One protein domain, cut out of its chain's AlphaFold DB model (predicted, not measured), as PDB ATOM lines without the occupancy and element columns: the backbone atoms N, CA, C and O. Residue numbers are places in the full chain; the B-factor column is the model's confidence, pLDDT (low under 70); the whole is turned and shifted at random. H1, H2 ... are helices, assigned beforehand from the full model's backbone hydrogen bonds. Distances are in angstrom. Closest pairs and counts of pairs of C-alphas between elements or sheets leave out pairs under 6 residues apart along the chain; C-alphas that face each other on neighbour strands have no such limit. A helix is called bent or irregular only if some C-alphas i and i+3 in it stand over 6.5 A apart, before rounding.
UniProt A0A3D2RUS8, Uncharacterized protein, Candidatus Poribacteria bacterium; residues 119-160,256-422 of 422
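This is residues 119 to 160 and 256 to 422 of the 422 residues of an uncharacterized protein of Candidatus Poribacteria bacterium (UniProt A0A3D2RUS8). H4 and H5 meet near their ends as a V, the bent helix H3 crosses the open side to complete a rough triangle, and the long helix H1 runs over one face of it, packing on H4 and H3b. The short hairpin of H6 and H7 packs beside H5 through H6, H2 lies out beyond the start of H3a, and residues 119 to 128 of H1 stick out. The printed part has 209 residues with seven named helices, H1 to H7 in order, and no named strand; the class is all helix. The whole is only just compact, close to loose, with a radius of gyration of the C-alphas of 19.7 A and spans of 65 by 49 by 31 A.

H1, residues 119 to 155, begins at C-alpha 119 (36.456, -5.527, -45.247) and measures 52.5 A; it is irregular, with C-alphas 147 and 150 7.4 A apart, and has a kink of 43 degrees near residue 148. H2 is residues 256 to 268, 18.6 A. H3, residues 280 to 311, was assigned as one helix by its hydrogen bonds but is bent, with C-alphas 298 and 301 7.6 A apart; its arms are H3a, residues 280 to 298, 26.4 A, and H3b, residues 301 to 311, 15.7 A, at a steep tilt of 62 degrees. H4 is residues 325 to 345, 30.1 A, and H5 residues 350 to 374, 35.4 A. H6 is residues 384 to 392, 12.2 A. H7, residues 394 to 411, 21.2 A, ends at C-alpha 411 (18.945, 9.219, -35.346); it is irregular, with C-alphas 396 and 399 9.6 A apart, and has a kink of 79 degrees near residue 401.

H1 touches H4 with residues 133 to 147 alone, opposite ways at a shallow tilt of 34 degrees, only just short of steep; the closest C-alphas, of Cys 143 and Ala 328, are 4.5 A apart. H1 touches H3b at Gln 151 and His 302, closest C-alphas 6.7 A. H3b and H4 touch about perpendicular, 89 degrees, closest C-alphas Ala 310 and Arg 326, 4.3 A. H4 touches H5 at a steep tilt of 46 degrees, closest C-alphas Ser 340 and Ile 353, 6.3 A. H3a touches H5 about perpendicular, 79 degrees, closest C-alphas Cys 292 and Ala 366, 4.6 A. H5 touches H6, closest C-alphas Phe 356 and Pro 384, 5.5 A. H6 and H7 form a hairpin at 18 degrees, closest C-alphas Ala 385 and Met 405, 6.2 A. H2 touches no helix. Every O i to N i+4 pair is within hydrogen-bond range in H2, H3a, H3b, H4, H5 and H6, against 29 of 33 in H1 and 9 of 14 in H7.

The two C-alphas farthest apart, of Gly 270 and Lys 314, are 64.9 A apart. Residues 161 to 255 are not printed, and C-alphas 160 and 256 are 23.6 A apart across the cut. The links from H2 to H3 and from H3 to H4 are long. Residues 313 to 319, 376 to 379 and 422 have pLDDT under 70.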
ATOM      1  N   LEU A 119      37.126  -6.726 -45.757       85.31
ATOM      2  CA  LEU A 119      36.456  -5.527 -45.247       85.31
ATOM      3  C   LEU A 119      35.004  -5.482 -45.731       85.31
ATOM      4  O   LEU A 119      34.099  -5.269 -44.930       85.31
ATOM      5  N   LEU A 120      34.769  -5.782 -47.009       86.56
ATOM      6  CA  LEU A 120      33.422  -5.818 -47.573       86.56
ATOM      7  C   LEU A 120      32.528  -6.824 -46.836       86.56
ATOM      8  O   LEU A 120      31.427  -6.474 -46.422       86.56
ATOM      9  N   ASN A 121      33.023  -8.036 -46.575       88.25
ATOM     10  CA  ASN A 121      32.282  -9.049 -45.821       88.25
ATOM     11  C   ASN A 121      32.013  -8.639 -44.364       88.25
ATOM     12  O   ASN A 121      30.955  -8.969 -43.830       88.25
ATOM     13  N   ALA A 122      32.938  -7.914 -43.724       89.44
ATOM     14  CA  ALA A 122      32.760  -7.434 -42.353       89.44
ATOM     15  C   ALA A 122      31.645  -6.379 -42.235       89.44
ATOM     16  O   ALA A 122      30.948  -6.346 -41.221       89.44
ATOM     17  N   TRP A 123      31.460  -5.547 -43.265       90.88
ATOM     18  CA  TRP A 123      30.491  -4.446 -43.265       90.88
ATOM     19  C   TRP A 123      29.157  -4.781 -43.934       90.88
ATOM     20  O   TRP A 123      28.135  -4.221 -43.546       90.88
ATOM     21  N   LEU A 124      29.128  -5.717 -44.888       91.19
ATOM     22  CA  LEU A 124      27.944  -6.001 -45.702       91.19
ATOM     23  C   LEU A 124      26.698  -6.289 -44.854       91.19
ATOM     24  O   LEU A 124      25.654  -5.669 -45.050       91.19
ATOM     25  N   LYS A 125      26.808  -7.207 -43.887       92.50
ATOM     26  CA  LYS A 125      25.672  -7.609 -43.047       92.50
ATOM     27  C   LYS A 125      25.176  -6.454 -42.153       92.50
ATOM     28  O   LYS A 125      23.986  -6.145 -42.254       92.50
ATOM     29  N   PRO A 126      26.019  -5.775 -41.347       92.75
ATOM     30  CA  PRO A 126      25.586  -4.609 -40.575       92.75
ATOM     31  C   PRO A 126      24.988  -3.501 -41.444       92.75
ATOM     32  O   PRO A 126      23.926  -2.979 -41.118       92.75
ATOM     33  N   THR A 127      25.610  -3.174 -42.581       92.00
ATOM     34  CA  THR A 127      25.113  -2.126 -43.479       92.00
ATOM     35  C   THR A 127      23.726  -2.456 -44.018       92.00
ATOM     36  O   THR A 127      22.858  -1.588 -43.997       92.00
ATOM     37  N   LEU A 128      23.471  -3.693 -44.457       94.19
ATOM     38  CA  LEU A 128      22.150  -4.090 -44.957       94.19
ATOM     39  C   LEU A 128      21.080  -4.016 -43.863       94.19
ATOM     40  O   LEU A 128      19.993  -3.488 -44.090       94.19
ATOM     41  N   ILE A 129      21.404  -4.509 -42.669       95.00
ATOM     42  CA  ILE A 129      20.490  -4.538 -41.528       95.00
ATOM     43  C   ILE A 129      20.121  -3.116 -41.080       95.00
ATOM     44  O   ILE A 129      18.940  -2.801 -40.926       95.00
ATOM     45  N   TRP A 130      21.108  -2.232 -40.927       95.12
ATOM     46  CA  TRP A 130      20.869  -0.840 -40.544       95.12
ATOM     47  C   TRP A 130      20.224  -0.014 -41.657       95.12
ATOM     48  O   TRP A 130      19.439   0.890 -41.371       95.12
ATOM     49  N   THR A 131      20.480  -0.354 -42.922       94.94
ATOM     50  CA  THR A 131      19.763   0.236 -44.063       94.94
ATOM     51  C   THR A 131      18.284  -0.128 -43.996       94.94
ATOM     52  O   THR A 131      17.437   0.757 -44.083       94.94
ATOM     53  N   LEU A 132      17.958  -1.404 -43.765       96.56
ATOM     54  CA  LEU A 132      16.577  -1.856 -43.595       96.56
ATOM     55  C   LEU A 132      15.905  -1.161 -42.402       96.56
ATOM     56  O   LEU A 132      14.803  -0.639 -42.550       96.56
ATOM     57  N   PHE A 133      16.586  -1.085 -41.253       96.56
ATOM     58  CA  PHE A 133      16.112  -0.339 -40.082       96.56
ATOM     59  C   PHE A 133      15.795   1.121 -40.430       96.56
ATOM     60  O   PHE A 133      14.709   1.613 -40.129       96.56
ATOM     61  N   THR A 134      16.720   1.801 -41.113       94.75
ATOM     62  CA  THR A 134      16.572   3.208 -41.506       94.75
ATOM     63  C   THR A 134      15.398   3.399 -42.460       94.75
ATOM     64  O   THR A 134      14.601   4.313 -42.269       94.75
ATOM     65  N   LEU A 135      15.240   2.525 -43.457       95.44
ATOM     66  CA  LEU A 135      14.124   2.592 -44.403       95.44
ATOM     67  C   LEU A 135      12.777   2.396 -43.704       95.44
ATOM     68  O   LEU A 135      11.848   3.157 -43.965       95.44
ATOM     69  N   VAL A 136      12.678   1.430 -42.784       97.50
ATOM     70  CA  VAL A 136      11.459   1.213 -41.992       97.50
ATOM     71  C   VAL A 136      11.160   2.433 -41.120       97.50
ATOM     72  O   VAL A 136      10.023   2.900 -41.107       97.50
ATOM     73  N   LEU A 137      12.169   2.997 -40.452       95.81
ATOM     74  CA  LEU A 137      12.015   4.198 -39.633       95.81
ATOM     75  C   LEU A 137      11.510   5.390 -40.461       95.81
ATOM     76  O   LEU A 137      10.516   6.018 -40.100       95.81
ATOM     77  N   LEU A 138      12.145   5.677 -41.600       94.06
ATOM     78  CA  LEU A 138      11.737   6.758 -42.503       94.06
ATOM     79  C   LEU A 138      10.332   6.531 -43.070       94.06
ATOM     80  O   LEU A 138       9.550   7.475 -43.173       94.06
ATOM     81  N   PHE A 139       9.985   5.284 -43.389       95.25
ATOM     82  CA  PHE A 139       8.645   4.929 -43.839       95.25
ATOM     83  C   PHE A 139       7.596   5.181 -42.750       95.25
ATOM     84  O   PHE A 139       6.570   5.793 -43.031       95.25
ATOM     85  N   MET A 140       7.871   4.817 -41.492       96.81
ATOM     86  CA  MET A 140       6.982   5.125 -40.364       96.81
ATOM     87  C   MET A 140       6.785   6.632 -40.179       96.81
ATOM     88  O   MET A 140       5.658   7.084 -39.968       96.81
ATOM     89  N   LEU A 141       7.857   7.421 -40.293       94.44
ATOM     90  CA  LEU A 141       7.790   8.883 -40.251       94.44
ATOM     91  C   LEU A 141       6.939   9.443 -41.409       94.44
ATOM     92  O   LEU A 141       6.122  10.342 -41.212       94.44
ATOM     93  N   HIS A 142       7.056   8.871 -42.610       93.06
ATOM     94  CA  HIS A 142       6.223   9.235 -43.757       93.06
ATOM     95  C   HIS A 142       4.739   8.855 -43.562       93.06
ATOM     96  O   HIS A 142       3.843   9.641 -43.889       93.06
ATOM     97  N   CYS A 143       4.457   7.697 -42.954       94.31
ATOM     98  CA  CYS A 143       3.107   7.317 -42.538       94.31
ATOM     99  C   CYS A 143       2.531   8.333 -41.543       94.31
ATOM    100  O   CYS A 143       1.417   8.811 -41.749       94.31
ATOM    101  N   LEU A 144       3.292   8.728 -40.514       93.69
ATOM    102  CA  LEU A 144       2.864   9.753 -39.554       93.69
ATOM    103  C   LEU A 144       2.556  11.086 -40.238       93.69
ATOM    104  O   LEU A 144       1.497  11.656 -39.982       93.69
ATOM    105  N   ASN A 145       3.431  11.546 -41.140       92.00
ATOM    106  CA  ASN A 145       3.203  12.755 -41.931       92.00
ATOM    107  C   ASN A 145       1.870  12.684 -42.678       92.00
ATOM    108  O   ASN A 145       1.098  13.633 -42.619       92.00
ATOM    109  N   THR A 146       1.562  11.554 -43.318       91.19
ATOM    110  CA  THR A 146       0.285  11.370 -44.029       91.19
ATOM    111  C   THR A 146      -0.914  11.511 -43.085       91.19
ATOM    112  O   THR A 146      -1.887  12.183 -43.417       91.19
ATOM    113  N   LEU A 147      -0.849  10.930 -41.883       91.25
ATOM    114  CA  LEU A 147      -1.958  10.959 -40.920       91.25
ATOM    115  C   LEU A 147      -2.267  12.371 -40.392       91.25
ATOM    116  O   LEU A 147      -3.415  12.661 -40.047       91.25
ATOM    117  N   VAL A 148      -1.261  13.247 -40.315       90.94
ATOM    118  CA  VAL A 148      -1.404  14.612 -39.774       90.94
ATOM    119  C   VAL A 148      -1.467  15.697 -40.851       90.94
ATOM    120  O   VAL A 148      -2.003  16.775 -40.583       90.94
ATOM    121  N   ARG A 149      -0.979  15.421 -42.071       90.00
ATOM    122  CA  ARG A 149      -0.836  16.383 -43.178       90.00
ATOM    123  C   ARG A 149      -2.108  17.176 -43.403       90.00
ATOM    124  O   ARG A 149      -2.060  18.401 -43.376       90.00
ATOM    125  N   ARG A 150      -3.244  16.503 -43.605       87.06
ATOM    126  CA  ARG A 150      -4.496  17.182 -43.961       87.06
ATOM    127  C   ARG A 150      -4.916  18.209 -42.921       87.06
ATOM    128  O   ARG A 150      -5.283  19.333 -43.257       87.06
ATOM    129  N   GLN A 151      -4.826  17.819 -41.655       88.56
ATOM    130  CA  GLN A 151      -5.180  18.660 -40.524       88.56
ATOM    131  C   GLN A 151      -4.241  19.860 -40.402       88.56
ATOM    132  O   GLN A 151      -4.708  20.980 -40.225       88.56
ATOM    133  N   TRP A 152      -2.934  19.648 -40.536       89.31
ATOM    134  CA  TRP A 152      -1.945  20.716 -40.394       89.31
ATOM    135  C   TRP A 152      -1.918  21.674 -41.591       89.31
ATOM    136  O   TRP A 152      -1.816  22.885 -41.413       89.31
ATOM    137  N   VAL A 153      -2.065  21.158 -42.809       87.00
ATOM    138  CA  VAL A 153      -2.005  21.960 -44.039       87.00
ATOM    139  C   VAL A 153      -3.331  22.672 -44.318       87.00
ATOM    140  O   VAL A 153      -3.332  23.875 -44.559       87.00
ATOM    141  N   HIS A 154      -4.470  21.971 -44.278       85.19
ATOM    142  CA  HIS A 154      -5.748  22.552 -44.715       85.19
ATOM    143  C   HIS A 154      -6.549  23.191 -43.579       85.19
ATOM    144  O   HIS A 154      -7.132  24.261 -43.781       85.19
ATOM    145  N   THR A 155      -6.594  22.550 -42.407       85.69
ATOM    146  CA  THR A 155      -7.395  23.029 -41.269       85.69
ATOM    147  C   THR A 155      -6.634  24.071 -40.455       85.69
ATOM    148  O   THR A 155      -7.135  25.172 -40.254       85.69
ATOM    149  N   GLU A 156      -5.426  23.734 -39.995       85.19
ATOM    150  CA  GLU A 156      -4.606  24.604 -39.137       85.19
ATOM    151  C   GLU A 156      -3.772  25.613 -39.935       85.19
ATOM    152  O   GLU A 156      -3.355  26.617 -39.369       85.19
ATOM    153  N   ARG A 157      -3.574  25.382 -41.243       85.06
ATOM    154  CA  ARG A 157      -2.852  26.273 -42.171       85.06
ATOM    155  C   ARG A 157      -1.513  26.747 -41.606       85.06
ATOM    156  O   ARG A 157      -1.247  27.948 -41.534       85.06
ATOM    157  N   LEU A 158      -0.679  25.791 -41.198       83.81
ATOM    158  CA  LEU A 158       0.668  26.098 -40.713       83.81
ATOM    159  C   LEU A 158       1.460  26.897 -41.770       83.81
ATOM    160  O   LEU A 158       1.238  26.749 -42.971       83.81
ATOM    161  N   ALA A 159       2.377  27.758 -41.321       79.06
ATOM    162  CA  ALA A 159       3.028  28.758 -42.176       79.06
ATOM    163  C   ALA A 159       4.049  28.178 -43.179       79.06
ATOM    164  O   ALA A 159       4.297  28.782 -44.225       79.06
ATOM    165  N   PHE A 160       4.663  27.034 -42.851       83.56
ATOM    166  CA  PHE A 160       5.771  26.408 -43.580       83.56
ATOM    167  C   PHE A 160       6.822  27.413 -44.112       83.56
ATOM    168  O   PHE A 160       7.053  27.486 -45.322       83.56
ATOM    169  N   PHE A 256      14.197  33.782 -23.595       89.75
ATOM    170  CA  PHE A 256      15.645  33.864 -23.441       89.75
ATOM    171  C   PHE A 256      16.031  34.769 -22.261       89.75
ATOM    172  O   PHE A 256      16.850  34.357 -21.440       89.75
ATOM    173  N   VAL A 257      15.427  35.956 -22.135       91.88
ATOM    174  CA  VAL A 257      15.672  36.864 -21.002       91.88
ATOM    175  C   VAL A 257      15.232  36.225 -19.689       91.88
ATOM    176  O   VAL A 257      16.023  36.206 -18.747       91.88
ATOM    177  N   ILE A 258      14.041  35.617 -19.636       93.88
ATOM    178  CA  ILE A 258      13.582  34.873 -18.449       93.88
ATOM    179  C   ILE A 258      14.607  33.811 -18.051       93.88
ATOM    180  O   ILE A 258      15.003  33.756 -16.893       93.88
ATOM    181  N   ARG A 259      15.106  33.020 -19.009       91.56
ATOM    182  CA  ARG A 259      16.123  31.994 -18.751       91.56
ATOM    183  C   ARG A 259      17.377  32.576 -18.095       91.56
ATOM    184  O   ARG A 259      17.932  31.958 -17.187       91.56
ATOM    185  N   GLN A 260      17.829  33.746 -18.543       89.94
ATOM    186  CA  GLN A 260      18.981  34.421 -17.941       89.94
ATOM    187  C   GLN A 260      18.675  34.940 -16.533       89.94
ATOM    188  O   GLN A 260      19.480  34.742 -15.624       89.94
ATOM    189  N   LEU A 261      17.490  35.518 -16.323       91.31
ATOM    190  CA  LEU A 261      17.043  35.952 -15.000       91.31
ATOM    191  C   LEU A 261      16.945  34.774 -14.024       91.31
ATOM    192  O   LEU A 261      17.381  34.897 -12.884       91.31
ATOM    193  N   THR A 262      16.469  33.606 -14.467       92.62
ATOM    194  CA  THR A 262      16.449  32.390 -13.641       92.62
ATOM    195  C   THR A 262      17.861  31.955 -13.252       92.62
ATOM    196  O   THR A 262      18.075  31.596 -12.097       92.62
ATOM    197  N   ARG A 263      18.848  32.021 -14.162       89.62
ATOM    198  CA  ARG A 263      20.262  31.730 -13.833       89.62
ATOM    199  C   ARG A 263      20.806  32.690 -12.782       89.62
ATOM    200  O   ARG A 263      21.397  32.248 -11.798       89.62
ATOM    201  N   MET A 264      20.566  33.985 -12.971       90.62
ATOM    202  CA  MET A 264      20.976  35.022 -12.026       90.62
ATOM    203  C   MET A 264      20.337  34.798 -10.650       90.62
ATOM    204  O   MET A 264      21.041  34.770  -9.644       90.62
ATOM    205  N   LEU A 265      19.025  34.554 -10.598       92.19
ATOM    206  CA  LEU A 265      18.302  34.307  -9.351       92.19
ATOM    207  C   LEU A 265      18.780  33.024  -8.656       92.19
ATOM    208  O   LEU A 265      18.978  33.019  -7.447       92.19
ATOM    209  N   SER A 266      19.043  31.962  -9.422       91.56
ATOM    210  CA  SER A 266      19.609  30.709  -8.901       91.56
ATOM    211  C   SER A 266      20.970  30.940  -8.242       91.56
ATOM    212  O   SER A 266      21.258  30.379  -7.187       91.56
ATOM    213  N   SER A 267      21.804  31.795  -8.843       90.38
ATOM    214  CA  SER A 267      23.082  32.189  -8.250       90.38
ATOM    215  C   SER A 267      22.911  33.071  -7.020       90.38
ATOM    216  O   SER A 267      23.675  32.909  -6.075       90.38
ATOM    217  N   TYR A 268      21.949  33.995  -7.026       91.06
ATOM    218  CA  TYR A 268      21.666  34.876  -5.893       91.06
ATOM    219  C   TYR A 268      21.188  34.089  -4.666       91.06
ATOM    220  O   TYR A 268      21.675  34.306  -3.563       91.06
ATOM    221  N   LEU A 269      20.302  33.112  -4.870       92.44
ATOM    222  CA  LEU A 269      19.782  32.232  -3.817       92.44
ATOM    223  C   LEU A 269      20.777  31.141  -3.381       92.44
ATOM    224  O   LEU A 269      20.453  30.322  -2.527       92.44
ATOM    225  N   GLY A 270      21.968  31.079  -3.985       89.12
ATOM    226  CA  GLY A 270      22.975  30.065  -3.664       89.12
ATOM    227  C   GLY A 270      22.625  28.647  -4.131       89.12
ATOM    228  O   GLY A 270      23.314  27.705  -3.754       89.12
ATOM    229  N   LEU A 271      21.616  28.467  -4.989       89.50
ATOM    230  CA  LEU A 271      21.141  27.160  -5.478       89.50
ATOM    231  C   LEU A 271      22.063  26.516  -6.527       89.50
ATOM    232  O   LEU A 271      21.821  25.401  -6.972       89.50
ATOM    233  N   THR A 272      23.148  27.195  -6.903       82.75
ATOM    234  CA  THR A 272      24.146  26.702  -7.872       82.75
ATOM    235  C   THR A 272      24.953  25.496  -7.384       82.75
ATOM    236  O   THR A 272      25.619  24.862  -8.194       82.75
ATOM    237  N   HIS A 273      24.890  25.159  -6.090       85.44
ATOM    238  CA  HIS A 273      25.499  23.938  -5.550       85.44
ATOM    239  C   HIS A 273      24.740  22.663  -5.955       85.44
ATOM    240  O   HIS A 273      25.314  21.578  -5.917       85.44
ATOM    241  N   LEU A 274      23.462  22.780  -6.339       88.69
ATOM    242  CA  LEU A 274      22.675  21.656  -6.834       88.69
ATOM    243  C   LEU A 274      23.094  21.344  -8.279       88.69
ATOM    244  O   LEU A 274      23.021  22.229  -9.141       88.69
ATOM    245  N   PRO A 275      23.525  20.106  -8.580       85.69
ATOM    246  CA  PRO A 275      24.025  19.759  -9.902       85.69
ATOM    247  C   PRO A 275      22.919  19.926 -10.944       85.69
ATOM    248  O   PRO A 275      21.843  19.351 -10.827       85.69
ATOM    249  N   GLY A 276      23.183  20.735 -11.968       83.62
ATOM    250  CA  GLY A 276      22.246  20.966 -13.066       83.62
ATOM    251  C   GLY A 276      21.147  21.998 -12.791       83.62
ATOM    252  O   GLY A 276      20.476  22.384 -13.748       83.62
ATOM    253  N   PHE A 277      20.979  22.511 -11.563       88.56
ATOM    254  CA  PHE A 277      19.977  23.544 -11.259       88.56
ATOM    255  C   PHE A 277      20.224  24.808 -12.108       88.56
ATOM    256  O   PHE A 277      21.367  25.266 -12.209       88.56
ATOM    257  N   PRO A 278      19.197  25.404 -12.745       92.00
ATOM    258  CA  PRO A 278      17.753  25.205 -12.552       92.00
ATOM    259  C   PRO A 278      17.105  24.140 -13.460       92.00
ATOM    260  O   PRO A 278      15.923  24.244 -13.765       92.00
ATOM    261  N   TYR A 279      17.838  23.119 -13.901       91.38
ATOM    262  CA  TYR A 279      17.320  21.963 -14.646       91.38
ATOM    263  C   TYR A 279      16.733  22.321 -16.020       91.38
ATOM    264  O   TYR A 279      15.651  21.883 -16.406       91.38
ATOM    265  N   PHE A 280      17.421  23.175 -16.788       89.12
ATOM    266  CA  PHE A 280      16.926  23.597 -18.108       89.12
ATOM    267  C   PHE A 280      16.771  22.442 -19.100       89.12
ATOM    268  O   PHE A 280      15.939  22.528 -20.002       89.12
ATOM    269  N   TYR A 281      17.576  21.388 -18.957       88.75
ATOM    270  CA  TYR A 281      17.479  20.212 -19.812       88.75
ATOM    271  C   TYR A 281      16.156  19.475 -19.562       88.75
ATOM    272  O   TYR A 281      15.427  19.178 -20.506       88.75
ATOM    273  N   GLU A 282      15.804  19.276 -18.297       91.12
ATOM    274  CA  GLU A 282      14.587  18.628 -17.817       91.12
ATOM    275  C   GLU A 282      13.350  19.493 -18.090       91.12
ATOM    276  O   GLU A 282      12.318  18.991 -18.535       91.12
ATOM    277  N   GLN A 283      13.460  20.814 -17.913       92.06
ATOM    278  CA  GLN A 283      12.411  21.757 -18.311       92.06
ATOM    279  C   GLN A 283      12.142  21.691 -19.820       92.06
ATOM    280  O   GLN A 283      10.988  21.639 -20.240       92.06
ATOM    281  N   SER A 284      13.198  21.656 -20.641       89.88
ATOM    282  CA  SER A 284      13.080  21.501 -22.096       89.88
ATOM    283  C   SER A 284      12.445  20.158 -22.460       89.88
ATOM    284  O   SER A 284      11.542  20.116 -23.293       89.88
ATOM    285  N   ALA A 285      12.840  19.071 -21.790       90.50
ATOM    286  CA  ALA A 285      12.219  17.759 -21.943       90.50
ATOM    287  C   ALA A 285      10.705  17.815 -21.676       90.50
ATOM    288  O   ALA A 285       9.916  17.395 -22.522       90.50
ATOM    289  N   GLY A 286      10.292  18.396 -20.546       92.19
ATOM    290  CA  GLY A 286       8.882  18.588 -20.207       92.19
ATOM    291  C   GLY A 286       8.134  19.471 -21.211       92.19
ATOM    292  O   GLY A 286       6.998  19.166 -21.572       92.19
ATOM    293  N   ALA A 287       8.777  20.523 -21.727       90.75
ATOM    294  CA  ALA A 287       8.203  21.390 -22.754       90.75
ATOM    295  C   ALA A 287       7.958  20.641 -24.074       90.75
ATOM    296  O   ALA A 287       6.877  20.772 -24.647       90.75
ATOM    297  N   TRP A 288       8.900  19.807 -24.527       89.44
ATOM    298  CA  TRP A 288       8.711  18.962 -25.713       89.44
ATOM    299  C   TRP A 288       7.540  17.999 -25.554       89.44
ATOM    300  O   TRP A 288       6.730  17.855 -26.475       89.44
ATOM    301  N   LEU A 289       7.415  17.387 -24.373       91.50
ATOM    302  CA  LEU A 289       6.280  16.524 -24.079       91.50
ATOM    303  C   LEU A 289       4.959  17.318 -24.098       91.50
ATOM    304  O   LEU A 289       3.980  16.904 -24.716       91.50
ATOM    305  N   CYS A 290       4.935  18.498 -23.482       93.31
ATOM    306  CA  CYS A 290       3.757  19.360 -23.462       93.31
ATOM    307  C   CYS A 290       3.330  19.798 -24.877       93.31
ATOM    308  O   CYS A 290       2.157  19.679 -25.230       93.31
ATOM    309  N   ILE A 291       4.277  20.223 -25.722       90.50
ATOM    310  CA  ILE A 291       4.010  20.636 -27.110       90.50
ATOM    311  C   ILE A 291       3.393  19.489 -27.910       90.50
ATOM    312  O   ILE A 291       2.387  19.688 -28.591       90.50
ATOM    313  N   CYS A 292       3.957  18.282 -27.824       91.56
ATOM    314  CA  CYS A 292       3.381  17.135 -28.518       91.56
ATOM    315  C   CYS A 292       1.998  16.775 -27.968       91.56
ATOM    316  O   CYS A 292       1.077  16.535 -28.744       91.56
ATOM    317  N   PHE A 293       1.817  16.790 -26.645       94.44
ATOM    318  CA  PHE A 293       0.515  16.532 -26.036       94.44
ATOM    319  C   PHE A 293      -0.547  17.511 -26.549       94.44
ATOM    320  O   PHE A 293      -1.615  17.083 -26.986       94.44
ATOM    321  N   ILE A 294      -0.239  18.810 -26.576       92.19
ATOM    322  CA  ILE A 294      -1.126  19.844 -27.122       92.19
ATOM    323  C   ILE A 294      -1.384  19.599 -28.614       92.19
ATOM    324  O   ILE A 294      -2.534  19.645 -29.049       92.19
ATOM    325  N   ALA A 295      -0.353  19.273 -29.399       89.56
ATOM    326  CA  ALA A 295      -0.489  18.980 -30.824       89.56
ATOM    327  C   ALA A 295      -1.426  17.791 -31.091       89.56
ATOM    328  O   ALA A 295      -2.328  17.873 -31.930       89.56
ATOM    329  N   VAL A 296      -1.250  16.689 -30.361       90.75
ATOM    330  CA  VAL A 296      -2.107  15.499 -30.452       90.75
ATOM    331  C   VAL A 296      -3.519  15.818 -29.959       90.75
ATOM    332  O   VAL A 296      -4.504  15.425 -30.581       90.75
ATOM    333  N   TRP A 297      -3.647  16.594 -28.882       92.81
ATOM    334  CA  TRP A 297      -4.939  17.008 -28.347       92.81
ATOM    335  C   TRP A 297      -5.732  17.857 -29.344       92.81
ATOM    336  O   TRP A 297      -6.915  17.593 -29.569       92.81
ATOM    337  N   LEU A 298      -5.110  18.846 -29.986       90.12
ATOM    338  CA  LEU A 298      -5.761  19.679 -31.002       90.12
ATOM    339  C   LEU A 298      -6.175  18.853 -32.228       90.12
ATOM    340  O   LEU A 298      -7.289  19.008 -32.732       90.12
ATOM    341  N   THR A 299      -5.342  17.893 -32.638       89.38
ATOM    342  CA  THR A 299      -5.588  17.026 -33.803       89.38
ATOM    343  C   THR A 299      -6.489  15.815 -33.513       89.38
ATOM    344  O   THR A 299      -6.915  15.132 -34.446       89.38
ATOM    345  N   ARG A 300      -6.867  15.553 -32.250       92.69
ATOM    346  CA  ARG A 300      -7.580  14.329 -31.821       92.69
ATOM    347  C   ARG A 300      -8.841  14.005 -32.624       92.69
ATOM    348  O   ARG A 300      -9.098  12.847 -32.934       92.69
ATOM    349  N   ARG A 301      -9.634  15.022 -32.983       91.19
ATOM    350  CA  ARG A 301     -10.876  14.833 -33.759       91.19
ATOM    351  C   ARG A 301     -10.571  14.352 -35.176       91.19
ATOM    352  O   ARG A 301     -11.258  13.465 -35.674       91.19
ATOM    353  N   HIS A 302      -9.522  14.902 -35.787       89.44
ATOM    354  CA  HIS A 302      -9.038  14.463 -37.089       89.44
ATOM    355  C   HIS A 302      -8.468  13.044 -37.019       89.44
ATOM    356  O   HIS A 302      -8.809  12.218 -37.856       89.44
ATOM    357  N   LEU A 303      -7.682  12.719 -35.988       89.50
ATOM    358  CA  LEU A 303      -7.160  11.362 -35.806       89.50
ATOM    359  C   LEU A 303      -8.294  10.337 -35.665       89.50
ATOM    360  O   LEU A 303      -8.278   9.313 -36.340       89.50
ATOM    361  N   VAL A 304      -9.334  10.632 -34.876       90.81
ATOM    362  CA  VAL A 304     -10.526   9.767 -34.777       90.81
ATOM    363  C   VAL A 304     -11.223   9.606 -36.133       90.81
ATOM    364  O   VAL A 304     -11.651   8.505 -36.474       90.81
ATOM    365  N   TYR A 305     -11.331  10.677 -36.922       87.94
ATOM    366  CA  TYR A 305     -11.878  10.619 -38.281       87.94
ATOM    367  C   TYR A 305     -11.035   9.726 -39.206       87.94
ATOM    368  O   TYR A 305     -11.587   8.853 -39.873       87.94
ATOM    369  N   VAL A 306      -9.709   9.876 -39.181       87.94
ATOM    370  CA  VAL A 306      -8.752   9.059 -39.943       87.94
ATOM    371  C   VAL A 306      -8.877   7.581 -39.572       87.94
ATOM    372  O   VAL A 306      -8.987   6.738 -40.458       87.94
ATOM    373  N   PHE A 307      -8.955   7.255 -38.277       88.12
ATOM    374  CA  PHE A 307      -9.167   5.880 -37.816       88.12
ATOM    375  C   PHE A 307     -10.509   5.307 -38.288       88.12
ATOM    376  O   PHE A 307     -10.561   4.167 -38.746       88.12
ATOM    377  N   ARG A 308     -11.594   6.089 -38.236       87.62
ATOM    378  CA  ARG A 308     -12.908   5.652 -38.738       87.62
ATOM    379  C   ARG A 308     -12.890   5.389 -40.243       87.62
ATOM    380  O   ARG A 308     -13.490   4.413 -40.685       87.62
ATOM    381  N   ILE A 309     -12.202   6.223 -41.023       85.00
ATOM    382  CA  ILE A 309     -12.054   6.019 -42.470       85.00
ATOM    383  C   ILE A 309     -11.192   4.804 -42.771       85.00
ATOM    384  O   ILE A 309     -11.580   3.998 -43.605       85.00
ATOM    385  N   ALA A 310     -10.080   4.621 -42.064       85.19
ATOM    386  CA  ALA A 310      -9.196   3.482 -42.279       85.19
ATOM    387  C   ALA A 310      -9.892   2.125 -42.053       85.19
ATOM    388  O   ALA A 310      -9.512   1.132 -42.673       85.19
ATOM    389  N   ILE A 311     -10.906   2.091 -41.180       84.75
ATOM    390  CA  ILE A 311     -11.739   0.909 -40.909       84.75
ATOM    391  C   ILE A 311     -12.904   0.793 -41.911       84.75
ATOM    392  O   ILE A 311     -13.345  -0.312 -42.224       84.75
ATOM    393  N   SER A 312     -13.408   1.912 -42.438       78.56
ATOM    394  CA  SER A 312     -14.524   1.936 -43.388       78.56
ATOM    395  C   SER A 312     -14.080   1.571 -44.811       78.56
ATOM    396  O   SER A 312     -13.070   2.048 -45.315       78.56
ATOM    397  N   TYR A 313     -14.876   0.763 -45.517       64.50
ATOM    398  CA  TYR A 313     -14.589   0.374 -46.907       64.50
ATOM    399  C   TYR A 313     -14.879   1.498 -47.928       64.50
ATOM    400  O   TYR A 313     -14.478   1.417 -49.089       64.50
ATOM    401  N   LYS A 314     -15.584   2.568 -47.526       61.72
ATOM    402  CA  LYS A 314     -15.949   3.673 -48.429       61.72
ATOM    403  C   LYS A 314     -14.784   4.659 -48.593       61.72
ATOM    404  O   LYS A 314     -14.584   5.550 -47.777       61.72
ATOM    405  N   SER A 315     -14.067   4.516 -49.709       57.69
ATOM    406  CA  SER A 315     -12.866   5.271 -50.118       57.69
ATOM    407  C   SER A 315     -13.119   6.709 -50.624       57.69
ATOM    408  O   SER A 315     -12.268   7.288 -51.300       57.69
ATOM    409  N   SER A 316     -14.280   7.316 -50.370       55.12
ATOM    410  CA  SER A 316     -14.731   8.499 -51.128       55.12
ATOM    411  C   SER A 316     -14.107   9.845 -50.710       55.12
ATOM    412  O   SER A 316     -14.601  10.883 -51.134       55.12
ATOM    413  N   GLY A 317     -13.048   9.866 -49.889       59.84
ATOM    414  CA  GLY A 317     -12.457  11.106 -49.353       59.84
ATOM    415  C   GLY A 317     -10.926  11.210 -49.383       59.84
ATOM    416  O   GLY A 317     -10.400  12.179 -48.832       59.84
ATOM    417  N   GLU A 318     -10.228  10.245 -49.993       66.38
ATOM    418  CA  GLU A 318      -8.755  10.096 -49.952       66.38
ATOM    419  C   GLU A 318      -8.039  10.506 -51.261       66.38
ATOM    420  O   GLU A 318      -6.876  10.170 -51.450       66.38
ATOM    421  N   VAL A 319      -8.710  11.202 -52.188       63.06
ATOM    422  CA  VAL A 319      -8.200  11.440 -53.562       63.06
ATOM    423  C   VAL A 319      -6.922  12.298 -53.611       63.06
ATOM    424  O   VAL A 319      -6.158  12.176 -54.561       63.06
ATOM    425  N   ASP A 320      -6.669  13.122 -52.590       74.38
ATOM    426  CA  ASP A 320      -5.568  14.103 -52.558       74.38
ATOM    427  C   ASP A 320      -4.510  13.811 -51.467       74.38
ATOM    428  O   ASP A 320      -3.724  14.679 -51.077       74.38
ATOM    429  N   GLU A 321      -4.506  12.588 -50.919       81.31
ATOM    430  CA  GLU A 321      -3.470  12.128 -49.984       81.31
ATOM    431  C   GLU A 321      -2.419  11.265 -50.700       81.31
ATOM    432  O   GLU A 321      -2.773  10.443 -51.548       81.31
ATOM    433  N   PRO A 322      -1.125  11.387 -50.340       79.06
ATOM    434  CA  PRO A 322      -0.049  10.631 -50.984       79.06
ATOM    435  C   PRO A 322      -0.178   9.115 -50.773       79.06
ATOM    436  O   PRO A 322       0.267   8.329 -51.606       79.06
ATOM    437  N   MET A 323      -0.804   8.693 -49.670       87.19
ATOM    438  CA  MET A 323      -1.183   7.305 -49.430       87.19
ATOM    439  C   MET A 323      -2.533   7.229 -48.711       87.19
ATOM    440  O   MET A 323      -2.913   8.133 -47.967       87.19
ATOM    441  N   ARG A 324      -3.231   6.103 -48.879       88.94
ATOM    442  CA  ARG A 324      -4.478   5.820 -48.155       88.94
ATOM    443  C   ARG A 324      -4.232   5.759 -46.650       88.94
ATOM    444  O   ARG A 324      -3.247   5.156 -46.215       88.94
ATOM    445  N   TYR A 325      -5.163   6.257 -45.838       89.69
ATOM    446  CA  TYR A 325      -4.990   6.276 -44.380       89.69
ATOM    447  C   TYR A 325      -4.849   4.877 -43.780       89.69
ATOM    448  O   TYR A 325      -4.060   4.662 -42.860       89.69
ATOM    449  N   ARG A 326      -5.554   3.891 -44.346       90.19
ATOM    450  CA  ARG A 326      -5.410   2.486 -43.948       90.19
ATOM    451  C   ARG A 326      -3.994   1.959 -44.180       90.19
ATOM    452  O   ARG A 326      -3.458   1.269 -43.318       90.19
ATOM    453  N   ALA A 327      -3.386   2.292 -45.320       91.56
ATOM    454  CA  ALA A 327      -2.015   1.896 -45.626       91.56
ATOM    455  C   ALA A 327      -1.018   2.591 -44.690       91.56
ATOM    456  O   ALA A 327      -0.106   1.933 -44.201       91.56
ATOM    457  N   ALA A 328      -1.242   3.869 -44.361       93.88
ATOM    458  CA  ALA A 328      -0.424   4.601 -43.395       93.88
ATOM    459  C   ALA A 328      -0.463   3.966 -41.994       93.88
ATOM    460  O   ALA A 328       0.579   3.771 -41.376       93.88
ATOM    461  N   ILE A 329      -1.648   3.589 -41.499       94.31
ATOM    462  CA  ILE A 329      -1.791   2.950 -40.179       94.31
ATOM    463  C   ILE A 329      -1.137   1.564 -40.167       94.31
ATOM    464  O   ILE A 329      -0.378   1.257 -39.251       94.31
ATOM    465  N   ILE A 330      -1.395   0.734 -41.183       94.62
ATOM    466  CA  ILE A 330      -0.786  -0.602 -41.284       94.62
ATOM    467  C   ILE A 330       0.735  -0.488 -41.421       94.62
ATOM    468  O   ILE A 330       1.458  -1.231 -40.766       94.62
ATOM    469  N   GLY A 331       1.219   0.458 -42.225       96.00
ATOM    470  CA  GLY A 331       2.641   0.723 -42.403       96.00
ATOM    471  C   GLY A 331       3.318   1.162 -41.108       96.00
ATOM    472  O   GLY A 331       4.366   0.626 -40.754       96.00
ATOM    473  N   PHE A 332       2.682   2.060 -40.352       96.50
ATOM    474  CA  PHE A 332       3.177   2.485 -39.046       96.50
ATOM    475  C   PHE A 332       3.209   1.328 -38.036       96.50
ATOM    476  O   PHE A 332       4.236   1.096 -37.405       96.50
ATOM    477  N   LEU A 333       2.122   0.560 -37.907       97.00
ATOM    478  CA  LEU A 333       2.053  -0.568 -36.968       97.00
ATOM    479  C   LEU A 333       3.005  -1.709 -37.351       97.00
ATOM    480  O   LEU A 333       3.674  -2.268 -36.484       97.00
ATOM    481  N   GLY A 334       3.101  -2.036 -38.641       97.94
ATOM    482  CA  GLY A 334       4.030  -3.041 -39.156       97.94
ATOM    483  C   GLY A 334       5.489  -2.629 -38.968       97.94
ATOM    484  O   GLY A 334       6.305  -3.442 -38.538       97.94
ATOM    485  N   GLY A 335       5.809  -1.353 -39.201       97.88
ATOM    486  CA  GLY A 335       7.127  -0.799 -38.904       97.88
ATOM    487  C   GLY A 335       7.448  -0.841 -37.411       97.88
ATOM    488  O   GLY A 335       8.528  -1.282 -37.032       97.88
ATOM    489  N   PHE A 336       6.494  -0.479 -36.547       97.94
ATOM    490  CA  PHE A 336       6.676  -0.544 -35.096       97.94
ATOM    491  C   PHE A 336       6.933  -1.979 -34.619       97.94
ATOM    492  O   PHE A 336       7.825  -2.212 -33.800       97.94
ATOM    493  N   LEU A 337       6.192  -2.951 -35.160       98.19
ATOM    494  CA  LEU A 337       6.415  -4.369 -34.890       98.19
ATOM    495  C   LEU A 337       7.821  -4.799 -35.326       98.19
ATOM    496  O   LEU A 337       8.526  -5.438 -34.549       98.19
ATOM    497  N   PHE A 338       8.257  -4.405 -36.526       98.38
ATOM    498  CA  PHE A 338       9.608  -4.684 -37.013       98.38
ATOM    499  C   PHE A 338      10.686  -4.094 -36.091       98.38
ATOM    500  O   PHE A 338      11.584  -4.821 -35.672       98.38
ATOM    501  N   LEU A 339      10.581  -2.811 -35.720       97.94
ATOM    502  CA  LEU A 339      11.529  -2.154 -34.811       97.94
ATOM    503  C   LEU A 339      11.541  -2.811 -33.426       97.94
ATOM    504  O   LEU A 339      12.598  -2.911 -32.800       97.94
ATOM    505  N   SER A 340      10.388  -3.300 -32.965       98.00
ATOM    506  CA  SER A 340      10.278  -4.029 -31.702       98.00
ATOM    507  C   SER A 340      10.989  -5.379 -31.768       98.00
ATOM    508  O   SER A 340      11.809  -5.668 -30.905       98.00
ATOM    509  N   ILE A 341      10.754  -6.169 -32.823       97.94
ATOM    510  CA  ILE A 341      11.437  -7.456 -33.044       97.94
ATOM    511  C   ILE A 341      12.949  -7.246 -33.162       97.94
ATOM    512  O   ILE A 341      13.722  -7.945 -32.511       97.94
ATOM    513  N   PHE A 342      13.365  -6.253 -33.951       97.88
ATOM    514  CA  PHE A 342      14.764  -5.874 -34.119       97.88
ATOM    515  C   PHE A 342      15.422  -5.541 -32.775       97.88
ATOM    516  O   PHE A 342      16.481  -6.073 -32.449       97.88
ATOM    517  N   SER A 343      14.765  -4.705 -31.969       97.69
ATOM    518  CA  SER A 343      15.279  -4.265 -30.670       97.69
ATOM    519  C   SER A 343      15.305  -5.401 -29.643       97.69
ATOM    520  O   SER A 343      16.258  -5.503 -28.874       97.69
ATOM    521  N   CYS A 344      14.310  -6.295 -29.655       97.44
ATOM    522  CA  CYS A 344      14.311  -7.498 -28.822       97.44
ATOM    523  C   CYS A 344      15.483  -8.413 -29.174       97.44
ATOM    524  O   CYS A 344      16.197  -8.868 -28.286       97.44
ATOM    525  N   TYR A 345      15.717  -8.646 -30.468       96.38
ATOM    526  CA  TYR A 345      16.838  -9.465 -30.929       96.38
ATOM    527  C   TYR A 345      18.198  -8.807 -30.647       96.38
ATOM    528  O   TYR A 345      19.212  -9.496 -30.546       96.38
ATOM    529  N   ALA A 346      18.223  -7.479 -30.495       95.69
ATOM    530  CA  ALA A 346      19.399  -6.730 -30.068       95.69
ATOM    531  C   ALA A 346      19.659  -6.797 -28.549       95.69
ATOM    532  O   ALA A 346      20.714  -6.363 -28.102       95.69
ATOM    533  N   GLY A 347      18.729  -7.355 -27.764       95.50
ATOM    534  CA  GLY A 347      18.866  -7.534 -26.315       95.50
ATOM    535  C   GLY A 347      18.000  -6.600 -25.466       95.50
ATOM    536  O   GLY A 347      18.121  -6.620 -24.241       95.50
ATOM    537  N   MET A 348      17.119  -5.792 -26.068       97.50
ATOM    538  CA  MET A 348      16.209  -4.938 -25.299       97.50
ATOM    539  C   MET A 348      14.988  -5.701 -24.772       97.50
ATOM    540  O   MET A 348      14.430  -6.571 -25.444       97.50
ATOM    541  N   ASN A 349      14.499  -5.315 -23.592       96.88
ATOM    542  CA  ASN A 349      13.211  -5.785 -23.083       96.88
ATOM    543  C   ASN A 349      12.041  -4.989 -23.696       96.88
ATOM    544  O   ASN A 349      12.194  -3.845 -24.126       96.88
ATOM    545  N   LEU A 350      10.846  -5.589 -23.722       96.94
ATOM    546  CA  LEU A 350       9.673  -4.976 -24.357       96.94
ATOM    547  C   LEU A 350       9.311  -3.617 -23.740       96.94
ATOM    548  O   LEU A 350       9.023  -2.674 -24.470       96.94
ATOM    549  N   THR A 351       9.372  -3.483 -22.414       96.56
ATOM    550  CA  THR A 351       9.029  -2.233 -21.718       96.56
ATOM    551  C   THR A 351       9.921  -1.070 -22.154       96.56
ATOM    552  O   THR A 351       9.422   0.008 -22.475       96.56
ATOM    553  N   ALA A 352      11.233  -1.298 -22.228       97.06
ATOM    554  CA  ALA A 352      12.212  -0.326 -22.687       97.06
ATOM    555  C   ALA A 352      11.965   0.073 -24.145       97.06
ATOM    556  O   ALA A 352      12.005   1.256 -24.465       97.06
ATOM    557  N   ILE A 353      11.650  -0.894 -25.013       97.81
ATOM    558  CA  ILE A 353      11.329  -0.661 -26.429       97.81
ATOM    559  C   ILE A 353      10.101   0.240 -26.564       97.81
ATOM    560  O   ILE A 353      10.163   1.267 -27.242       97.81
ATOM    561  N   PHE A 354       8.994  -0.116 -25.903       97.31
ATOM    562  CA  PHE A 354       7.753   0.652 -25.979       97.31
ATOM    563  C   PHE A 354       7.948   2.086 -25.488       97.31
ATOM    564  O   PHE A 354       7.534   3.017 -26.175       97.31
ATOM    565  N   ILE A 355       8.608   2.281 -24.343       97.12
ATOM    566  CA  ILE A 355       8.829   3.618 -23.774       97.12
ATOM    567  C   ILE A 355       9.783   4.431 -24.654       97.12
ATOM    568  O   ILE A 355       9.485   5.583 -24.966       97.12
ATOM    569  N   PHE A 356      10.886   3.832 -25.111       97.44
ATOM    570  CA  PHE A 356      11.864   4.507 -25.959       97.44
ATOM    571  C   PHE A 356      11.238   4.991 -27.268       97.44
ATOM    572  O   PHE A 356      11.353   6.170 -27.608       97.44
ATOM    573  N   PHE A 357      10.544   4.110 -27.998       97.25
ATOM    574  CA  PHE A 357       9.928   4.490 -29.269       97.25
ATOM    575  C   PHE A 357       8.717   5.401 -29.079       97.25
ATOM    576  O   PHE A 357       8.519   6.294 -29.899       97.25
ATOM    577  N   ALA A 358       7.944   5.249 -27.997       95.81
ATOM    578  CA  ALA A 358       6.887   6.199 -27.668       95.81
ATOM    579  C   ALA A 358       7.464   7.608 -27.490       95.81
ATOM    580  O   ALA A 358       7.018   8.523 -28.174       95.81
ATOM    581  N   LEU A 359       8.496   7.773 -26.655       95.25
ATOM    582  CA  LEU A 359       9.180   9.054 -26.461       95.25
ATOM    583  C   LEU A 359       9.787   9.581 -27.766       95.25
ATOM    584  O   LEU A 359       9.625  10.757 -28.080       95.25
ATOM    585  N   TYR A 360      10.434   8.717 -28.551       95.19
ATOM    586  CA  TYR A 360      11.005   9.093 -29.842       95.19
ATOM    587  C   TYR A 360       9.945   9.645 -30.802       95.19
ATOM    588  O   TYR A 360      10.115  10.751 -31.312       95.19
ATOM    589  N   PHE A 361       8.840   8.927 -31.031       94.75
ATOM    590  CA  PHE A 361       7.784   9.392 -31.934       94.75
ATOM    591  C   PHE A 361       7.054  10.619 -31.384       94.75
ATOM    592  O   PHE A 361       6.641  11.481 -32.156       94.75
ATOM    593  N   PHE A 362       6.943  10.741 -30.062       93.19
ATOM    594  CA  PHE A 362       6.377  11.922 -29.420       93.19
ATOM    595  C   PHE A 362       7.236  13.163 -29.686       93.19
ATOM    596  O   PHE A 362       6.734  14.191 -30.141       93.19
ATOM    597  N   ILE A 363       8.553  13.046 -29.496       92.06
ATOM    598  CA  ILE A 363       9.496  14.109 -29.847       92.06
ATOM    599  C   ILE A 363       9.445  14.364 -31.357       92.06
ATOM    600  O   ILE A 363       9.310  15.513 -31.760       92.06
ATOM    601  N   ALA A 364       9.455  13.330 -32.200       91.94
ATOM    602  CA  ALA A 364       9.387  13.467 -33.656       91.94
ATOM    603  C   ALA A 364       8.164  14.281 -34.113       91.94
ATOM    604  O   ALA A 364       8.304  15.197 -34.927       91.94
ATOM    605  N   VAL A 365       6.973  14.019 -33.562       92.19
ATOM    606  CA  VAL A 365       5.752  14.794 -33.847       92.19
ATOM    607  C   VAL A 365       5.896  16.244 -33.382       92.19
ATOM    608  O   VAL A 365       5.576  17.158 -34.144       92.19
ATOM    609  N   ALA A 366       6.432  16.471 -32.179       90.94
ATOM    610  CA  ALA A 366       6.680  17.813 -31.649       90.94
ATOM    611  C   ALA A 366       7.633  18.616 -32.546       90.94
ATOM    612  O   ALA A 366       7.346  19.755 -32.913       90.94
ATOM    613  N   VAL A 367       8.754  18.001 -32.938       89.31
ATOM    614  CA  VAL A 367       9.757  18.590 -33.829       89.31
ATOM    615  C   VAL A 367       9.151  18.886 -35.190       89.31
ATOM    616  O   VAL A 367       9.395  19.955 -35.739       89.31
ATOM    617  N   THR A 368       8.336  17.978 -35.723       89.56
ATOM    618  CA  THR A 368       7.674  18.172 -37.017       89.56
ATOM    619  C   THR A 368       6.731  19.368 -36.982       89.56
ATOM    620  O   THR A 368       6.784  20.216 -37.873       89.56
ATOM    621  N   ARG A 369       5.904  19.473 -35.936       88.00
ATOM    622  CA  ARG A 369       4.987  20.602 -35.765       88.00
ATOM    623  C   ARG A 369       5.742  21.914 -35.614       88.00
ATOM    624  O   ARG A 369       5.458  22.865 -36.337       88.00
ATOM    625  N   LEU A 370       6.747  21.944 -34.735       86.25
ATOM    626  CA  LEU A 370       7.574  23.131 -34.554       86.25
ATOM    627  C   LEU A 370       8.264  23.509 -35.869       86.25
ATOM    628  O   LEU A 370       8.397  24.685 -36.185       86.25
ATOM    629  N   ARG A 371       8.666  22.529 -36.682       84.19
ATOM    630  CA  ARG A 371       9.276  22.820 -37.975       84.19
ATOM    631  C   ARG A 371       8.318  23.436 -38.983       84.19
ATOM    632  O   ARG A 371       8.673  24.371 -39.697       84.19
ATOM    633  N   ALA A 372       7.096  22.926 -39.026       85.25
ATOM    634  CA  ALA A 372       6.052  23.455 -39.888       85.25
ATOM    635  C   ALA A 372       5.625  24.884 -39.489       85.25
ATOM    636  O   ALA A 372       5.301  25.688 -40.361       85.25
ATOM    637  N   GLU A 373       5.658  25.221 -38.196       83.31
ATOM    638  CA  GLU A 373       5.276  26.543 -37.673       83.31
ATOM    639  C   GLU A 373       6.431  27.565 -37.689       83.31
ATOM    640  O   GLU A 373       6.248  28.703 -38.115       83.31
ATOM    641  N   PHE A 374       7.630  27.163 -37.252       74.31
ATOM    642  CA  PHE A 374       8.767  28.053 -36.964       74.31
ATOM    643  C   PHE A 374       9.937  27.890 -37.944       74.31
ATOM    644  O   PHE A 374      10.957  28.570 -37.840       74.31
ATOM    645  N   GLY A 375       9.863  26.942 -38.873       75.31
ATOM    646  CA  GLY A 375      11.001  26.579 -39.701       75.31
ATOM    647  C   GLY A 375      11.943  25.611 -38.993       75.31
ATOM    648  O   GLY A 375      11.622  24.446 -38.858       75.31
ATOM    649  N   THR A 376      13.156  25.992 -38.607       65.19
ATOM    650  CA  THR A 376      14.158  24.985 -38.196       65.19
ATOM    651  C   THR A 376      14.726  25.262 -36.810       65.19
ATOM    652  O   THR A 376      15.636  26.087 -36.670       65.19
ATOM    653  N   PRO A 377      14.249  24.567 -35.766       61.53
ATOM    654  CA  PRO A 377      14.876  24.659 -34.458       61.53
ATOM    655  C   PRO A 377      16.317  24.149 -34.521       61.53
ATOM    656  O   PRO A 377      16.600  23.041 -34.983       61.53
ATOM    657  N   HIS A 378      17.241  24.960 -34.021       61.53
ATOM    658  CA  HIS A 378      18.619  24.554 -33.798       61.53
ATOM    659  C   HIS A 378      18.766  23.915 -32.413       61.53
ATOM    660  O   HIS A 378      18.528  24.575 -31.408       61.53
ATOM    661  N   GLY A 379      19.251  22.667 -32.360       63.72
ATOM    662  CA  GLY A 379      19.768  22.062 -31.125       63.72
ATOM    663  C   GLY A 379      18.705  21.485 -30.191       63.72
ATOM    664  O   GLY A 379      18.517  21.980 -29.084       63.72
ATOM    665  N   ILE A 380      18.051  20.406 -30.621       74.88
ATOM    666  CA  ILE A 380      17.145  19.627 -29.772       74.88
ATOM    667  C   ILE A 380      17.948  18.490 -29.155       74.88
ATOM    668  O   ILE A 380      18.231  17.501 -29.822       74.88
ATOM    669  N   PHE A 381      18.344  18.654 -27.898       76.44
ATOM    670  CA  PHE A 381      19.249  17.723 -27.216       76.44
ATOM    671  C   PHE A 381      18.533  16.791 -26.233       76.44
ATOM    672  O   PHE A 381      19.186  16.089 -25.478       76.44
ATOM    673  N   ASN A 382      17.198  16.786 -26.202       85.94
ATOM    674  CA  ASN A 382      16.458  15.877 -25.333       85.94
ATOM    675  C   ASN A 382      16.309  14.511 -26.009       85.94
ATOM    676  O   ASN A 382      15.655  14.399 -27.050       85.94
ATOM    677  N   HIS A 383      16.916  13.483 -25.416       88.31
ATOM    678  CA  HIS A 383      16.929  12.126 -25.962       88.31
ATOM    679  C   HIS A 383      16.036  11.196 -25.142       88.31
ATOM    680  O   HIS A 383      16.016  11.310 -23.916       88.31
ATOM    681  N   PRO A 384      15.336  10.241 -25.783       93.50
ATOM    682  CA  PRO A 384      14.528   9.257 -25.070       93.50
ATOM    683  C   PRO A 384      15.309   8.509 -23.982       93.50
ATOM    684  O   PRO A 384      14.815   8.378 -22.869       93.50
ATOM    685  N   ALA A 385      16.540   8.075 -24.281       93.94
ATOM    686  CA  ALA A 385      17.384   7.345 -23.335       93.94
ATOM    687  C   ALA A 385      17.701   8.178 -22.082       93.94
ATOM    688  O   ALA A 385      17.497   7.707 -20.965       93.94
ATOM    689  N   ASP A 386      18.114   9.435 -22.263       92.38
ATOM    690  CA  ASP A 386      18.408  10.347 -21.155       92.38
ATOM    691  C   ASP A 386      17.157  10.605 -20.315       92.38
ATOM    692  O   ASP A 386      17.207  10.483 -19.100       92.38
ATOM    693  N   MET A 387      16.006  10.872 -20.944       93.88
ATOM    694  CA  MET A 387      14.733  11.049 -20.230       93.88
ATOM    695  C   MET A 387      14.379   9.823 -19.377       93.88
ATOM    696  O   MET A 387      13.960   9.959 -18.228       93.88
ATOM    697  N   MET A 388      14.559   8.622 -19.928       95.06
ATOM    698  CA  MET A 388      14.299   7.365 -19.224       95.06
ATOM    699  C   MET A 388      15.250   7.169 -18.038       95.06
ATOM    700  O   MET A 388      14.813   6.750 -16.965       95.06
ATOM    701  N   VAL A 389      16.536   7.483 -18.209       95.19
ATOM    702  CA  VAL A 389      17.548   7.386 -17.148       95.19
ATOM    703  C   VAL A 389      17.343   8.457 -16.077       95.19
ATOM    704  O   VAL A 389      17.445   8.145 -14.897       95.19
ATOM    705  N   THR A 390      16.997   9.690 -16.445       92.19
ATOM    706  CA  THR A 390      16.738  10.777 -15.491       92.19
ATOM    707  C   THR A 390      15.543  10.470 -14.586       92.19
ATOM    708  O   THR A 390      15.576  10.810 -13.408       92.19
ATOM    709  N   ILE A 391      14.494   9.817 -15.105       92.75
ATOM    710  CA  ILE A 391      13.286   9.508 -14.322       92.75
ATOM    711  C   ILE A 391      13.467   8.256 -13.456       92.75
ATOM    712  O   ILE A 391      13.071   8.256 -12.294       92.75
ATOM    713  N   PHE A 392      14.028   7.180 -14.018       94.19
ATOM    714  CA  PHE A 392      14.027   5.860 -13.372       94.19
ATOM    715  C   PHE A 392      15.410   5.385 -12.905       94.19
ATOM    716  O   PHE A 392      15.506   4.390 -12.193       94.19
ATOM    717  N   GLY A 393      16.482   6.082 -13.279       93.50
ATOM    718  CA  GLY A 393      17.859   5.659 -13.039       93.50
ATOM    719  C   GLY A 393      18.360   4.626 -14.052       93.50
ATOM    720  O   GLY A 393      17.601   4.021 -14.807       93.50
ATOM    721  N   THR A 394      19.674   4.408 -14.080       93.81
ATOM    722  CA  THR A 394      20.327   3.450 -14.992       93.81
ATOM    723  C   THR A 394      20.073   1.990 -14.607       93.81
ATOM    724  O   THR A 394      19.980   1.125 -15.478       93.81
ATOM    725  N   THR A 395      19.923   1.705 -13.311       92.69
ATOM    726  CA  THR A 395      19.763   0.345 -12.769       92.69
ATOM    727  C   THR A 395      18.465  -0.323 -13.209       92.69
ATOM    728  O   THR A 395      18.464  -1.522 -13.472       92.69
ATOM    729  N   VAL A 396      17.380   0.446 -13.351       95.00
ATOM    730  CA  VAL A 396      16.070  -0.053 -13.807       95.00
ATOM    731  C   VAL A 396      16.136  -0.580 -15.240       95.00
ATOM    732  O   VAL A 396      15.468  -1.558 -15.577       95.00
ATOM    733  N   TRP A 397      16.950   0.048 -16.087       94.81
ATOM    734  CA  TRP A 397      17.067  -0.328 -17.494       94.81
ATOM    735  C   TRP A 397      18.126  -1.407 -17.720       94.81
ATOM    736  O   TRP A 397      17.915  -2.295 -18.542       94.81
ATOM    737  N   GLY A 398      19.233  -1.386 -16.980       93.88
ATOM    738  CA  GLY A 398      20.302  -2.378 -17.109       93.88
ATOM    739  C   GLY A 398      21.142  -2.238 -18.389       93.88
ATOM    740  O   GLY A 398      20.786  -1.533 -19.336       93.88
ATOM    741  N   GLY A 399      22.287  -2.930 -18.413       93.19
ATOM    742  CA  GLY A 399      23.330  -2.748 -19.433       93.19
ATOM    743  C   GLY A 399      22.890  -3.059 -20.866       93.19
ATOM    744  O   GLY A 399      23.190  -2.282 -21.770       93.19
ATOM    745  N   HIS A 400      22.118  -4.129 -21.080       94.00
ATOM    746  CA  HIS A 400      21.673  -4.527 -22.424       94.00
ATOM    747  C   HIS A 400      20.774  -3.465 -23.074       94.00
ATOM    748  O   HIS A 400      21.027  -3.041 -24.200       94.00
ATOM    749  N   ASN A 401      19.764  -2.976 -22.346       96.50
ATOM    750  CA  ASN A 401      18.870  -1.934 -22.852       96.50
ATOM    751  C   ASN A 401      19.634  -0.642 -23.146       96.50
ATOM    752  O   ASN A 401      19.491  -0.080 -24.230       96.50
ATOM    753  N   LEU A 402      20.454  -0.187 -22.192       95.75
ATOM    754  CA  LEU A 402      21.203   1.059 -22.327       95.75
ATOM    755  C   LEU A 402      22.208   0.993 -23.480       95.75
ATOM    756  O   LEU A 402      22.297   1.947 -24.243       95.75
ATOM    757  N   THR A 403      22.879  -0.147 -23.676       94.81
ATOM    758  CA  THR A 403      23.819  -0.345 -24.790       94.81
ATOM    759  C   THR A 403      23.120  -0.159 -26.135       94.81
ATOM    760  O   THR A 403      23.564   0.643 -26.958       94.81
ATOM    761  N   VAL A 404      21.987  -0.832 -26.359       95.38
ATOM    762  CA  VAL A 404      21.236  -0.703 -27.621       95.38
ATOM    763  C   VAL A 404      20.686   0.717 -27.801       95.38
ATOM    764  O   VAL A 404      20.790   1.285 -28.890       95.38
ATOM    765  N   MET A 405      20.166   1.340 -26.737       95.75
ATOM    766  CA  MET A 405      19.706   2.735 -26.776       95.75
ATOM    767  C   MET A 405      20.830   3.721 -27.116       95.75
ATOM    768  O   MET A 405      20.586   4.687 -27.842       95.75
ATOM    769  N   SER A 406      22.055   3.484 -26.637       93.25
ATOM    770  CA  SER A 406      23.229   4.287 -26.994       93.25
ATOM    771  C   SER A 406      23.566   4.167 -28.476       93.25
ATOM    772  O   SER A 406      23.903   5.170 -29.101       93.25
ATOM    773  N   PHE A 407      23.403   2.991 -29.088       93.88
ATOM    774  CA  PHE A 407      23.518   2.876 -30.542       93.88
ATOM    775  C   PHE A 407      22.398   3.616 -31.268       93.88
ATOM    776  O   PHE A 407      22.664   4.221 -32.295       93.88
ATOM    777  N   TYR A 408      21.173   3.665 -30.744       94.69
ATOM    778  CA  TYR A 408      20.084   4.458 -31.338       94.69
ATOM    779  C   TYR A 408      20.293   5.974 -31.286       94.69
ATOM    780  O   TYR A 408      19.513   6.726 -31.875       94.69
ATOM    781  N   HIS A 409      21.364   6.440 -30.644       90.88
ATOM    782  CA  HIS A 409      21.658   7.857 -30.528       90.88
ATOM    783  C   HIS A 409      21.834   8.553 -31.893       90.88
ATOM    784  O   HIS A 409      21.495   9.728 -32.043       90.88
ATOM    785  N   TRP A 410      22.281   7.835 -32.931       90.31
ATOM    786  CA  TRP A 410      22.568   8.425 -34.246       90.31
ATOM    787  C   TRP A 410      21.376   9.126 -34.914       90.31
ATOM    788  O   TRP A 410      21.576  10.139 -35.578       90.31
ATOM    789  N   PHE A 411      20.145   8.636 -34.725       89.75
ATOM    790  CA  PHE A 411      18.945   9.219 -35.346       89.75
ATOM    791  C   PHE A 411      18.165  10.161 -34.420       89.75
ATOM    792  O   PHE A 411      17.179  10.772 -34.843       89.75
ATOM    793  N   ASN A 412      18.563  10.275 -33.148       89.19
ATOM    794  CA  ASN A 412      17.834  11.058 -32.149       89.19
ATOM    795  C   ASN A 412      18.705  12.057 -31.358       89.19
ATOM    796  O   ASN A 412      18.160  12.775 -30.526       89.19
ATOM    797  N   ARG A 413      20.010  12.182 -31.655       84.31
ATOM    798  CA  ARG A 413      20.981  13.065 -30.965       84.31
ATOM    799  C   ARG A 413      20.747  14.568 -31.088       84.31
ATOM    800  O   ARG A 413      21.214  15.353 -30.266       84.31
ATOM    801  N   SER A 414      20.147  15.043 -32.168       77.00
ATOM    802  CA  SER A 414      19.979  16.499 -32.322       77.00
ATOM    803  C   SER A 414      18.716  16.925 -33.049       77.00
ATOM    804  O   SER A 414      18.421  18.123 -33.093       77.00
ATOM    805  N   TYR A 415      18.012  15.962 -33.658       80.19
ATOM    806  CA  TYR A 415      16.862  16.156 -34.542       80.19
ATOM    807  C   TYR A 415      17.064  17.274 -35.586       80.19
ATOM    808  O   TYR A 415      16.097  17.814 -36.126       80.19
ATOM    809  N   ARG A 416      18.319  17.643 -35.890       76.31
ATOM    810  CA  ARG A 416      18.656  18.729 -36.822       76.31
ATOM    811  C   ARG A 416      18.315  18.360 -38.250       76.31
ATOM    812  O   ARG A 416      17.857  19.207 -38.996       76.31
ATOM    813  N   SER A 417      18.405  17.090 -38.588       75.94
ATOM    814  CA  SER A 417      18.116  16.608 -39.936       75.94
ATOM    815  C   SER A 417      16.940  15.650 -39.941       75.94
ATOM    816  O   SER A 417      16.879  14.703 -40.719       75.94
ATOM    817  N   HIS A 418      16.000  15.890 -39.025       82.81
ATOM    818  CA  HIS A 418      14.776  15.118 -38.938       82.81
ATOM    819  C   HIS A 418      14.064  15.118 -40.295       82.81
ATOM    820  O   HIS A 418      13.921  16.179 -40.903       82.81
ATOM    821  N   ALA A 419      13.638  13.946 -40.765       81.88
ATOM    822  CA  ALA A 419      13.089  13.793 -42.110       81.88
ATOM    823  C   ALA A 419      11.730  14.495 -42.278       81.88
ATOM    824  O   ALA A 419      11.449  15.037 -43.336       81.88
ATOM    825  N   MET A 420      10.906  14.551 -41.230       84.25
ATOM    826  CA  MET A 420       9.616  15.252 -41.260       84.25
ATOM    827  C   MET A 420       9.784  16.741 -40.886       84.25
ATOM    828  O   MET A 420      10.580  17.038 -39.984       84.25
ATOM    829  N   PRO A 421       9.016  17.677 -41.484       71.69
ATOM    830  CA  PRO A 421       7.966  17.493 -42.500       71.69
ATOM    831  C   PRO A 421       8.476  17.636 -43.952       71.69
ATOM    832  O   PRO A 421       7.702  18.059 -44.807       71.69
ATOM    833  N   ASN A 422       9.767  17.399 -44.205       64.94
ATOM    834  CA  ASN A 422      10.423  17.850 -45.436       64.94
ATOM    835  C   ASN A 422      10.021  17.093 -46.700       64.94
ATOM    836  O   ASN A 422       9.584  15.923 -46.586       64.94
TER     837      ASN A 422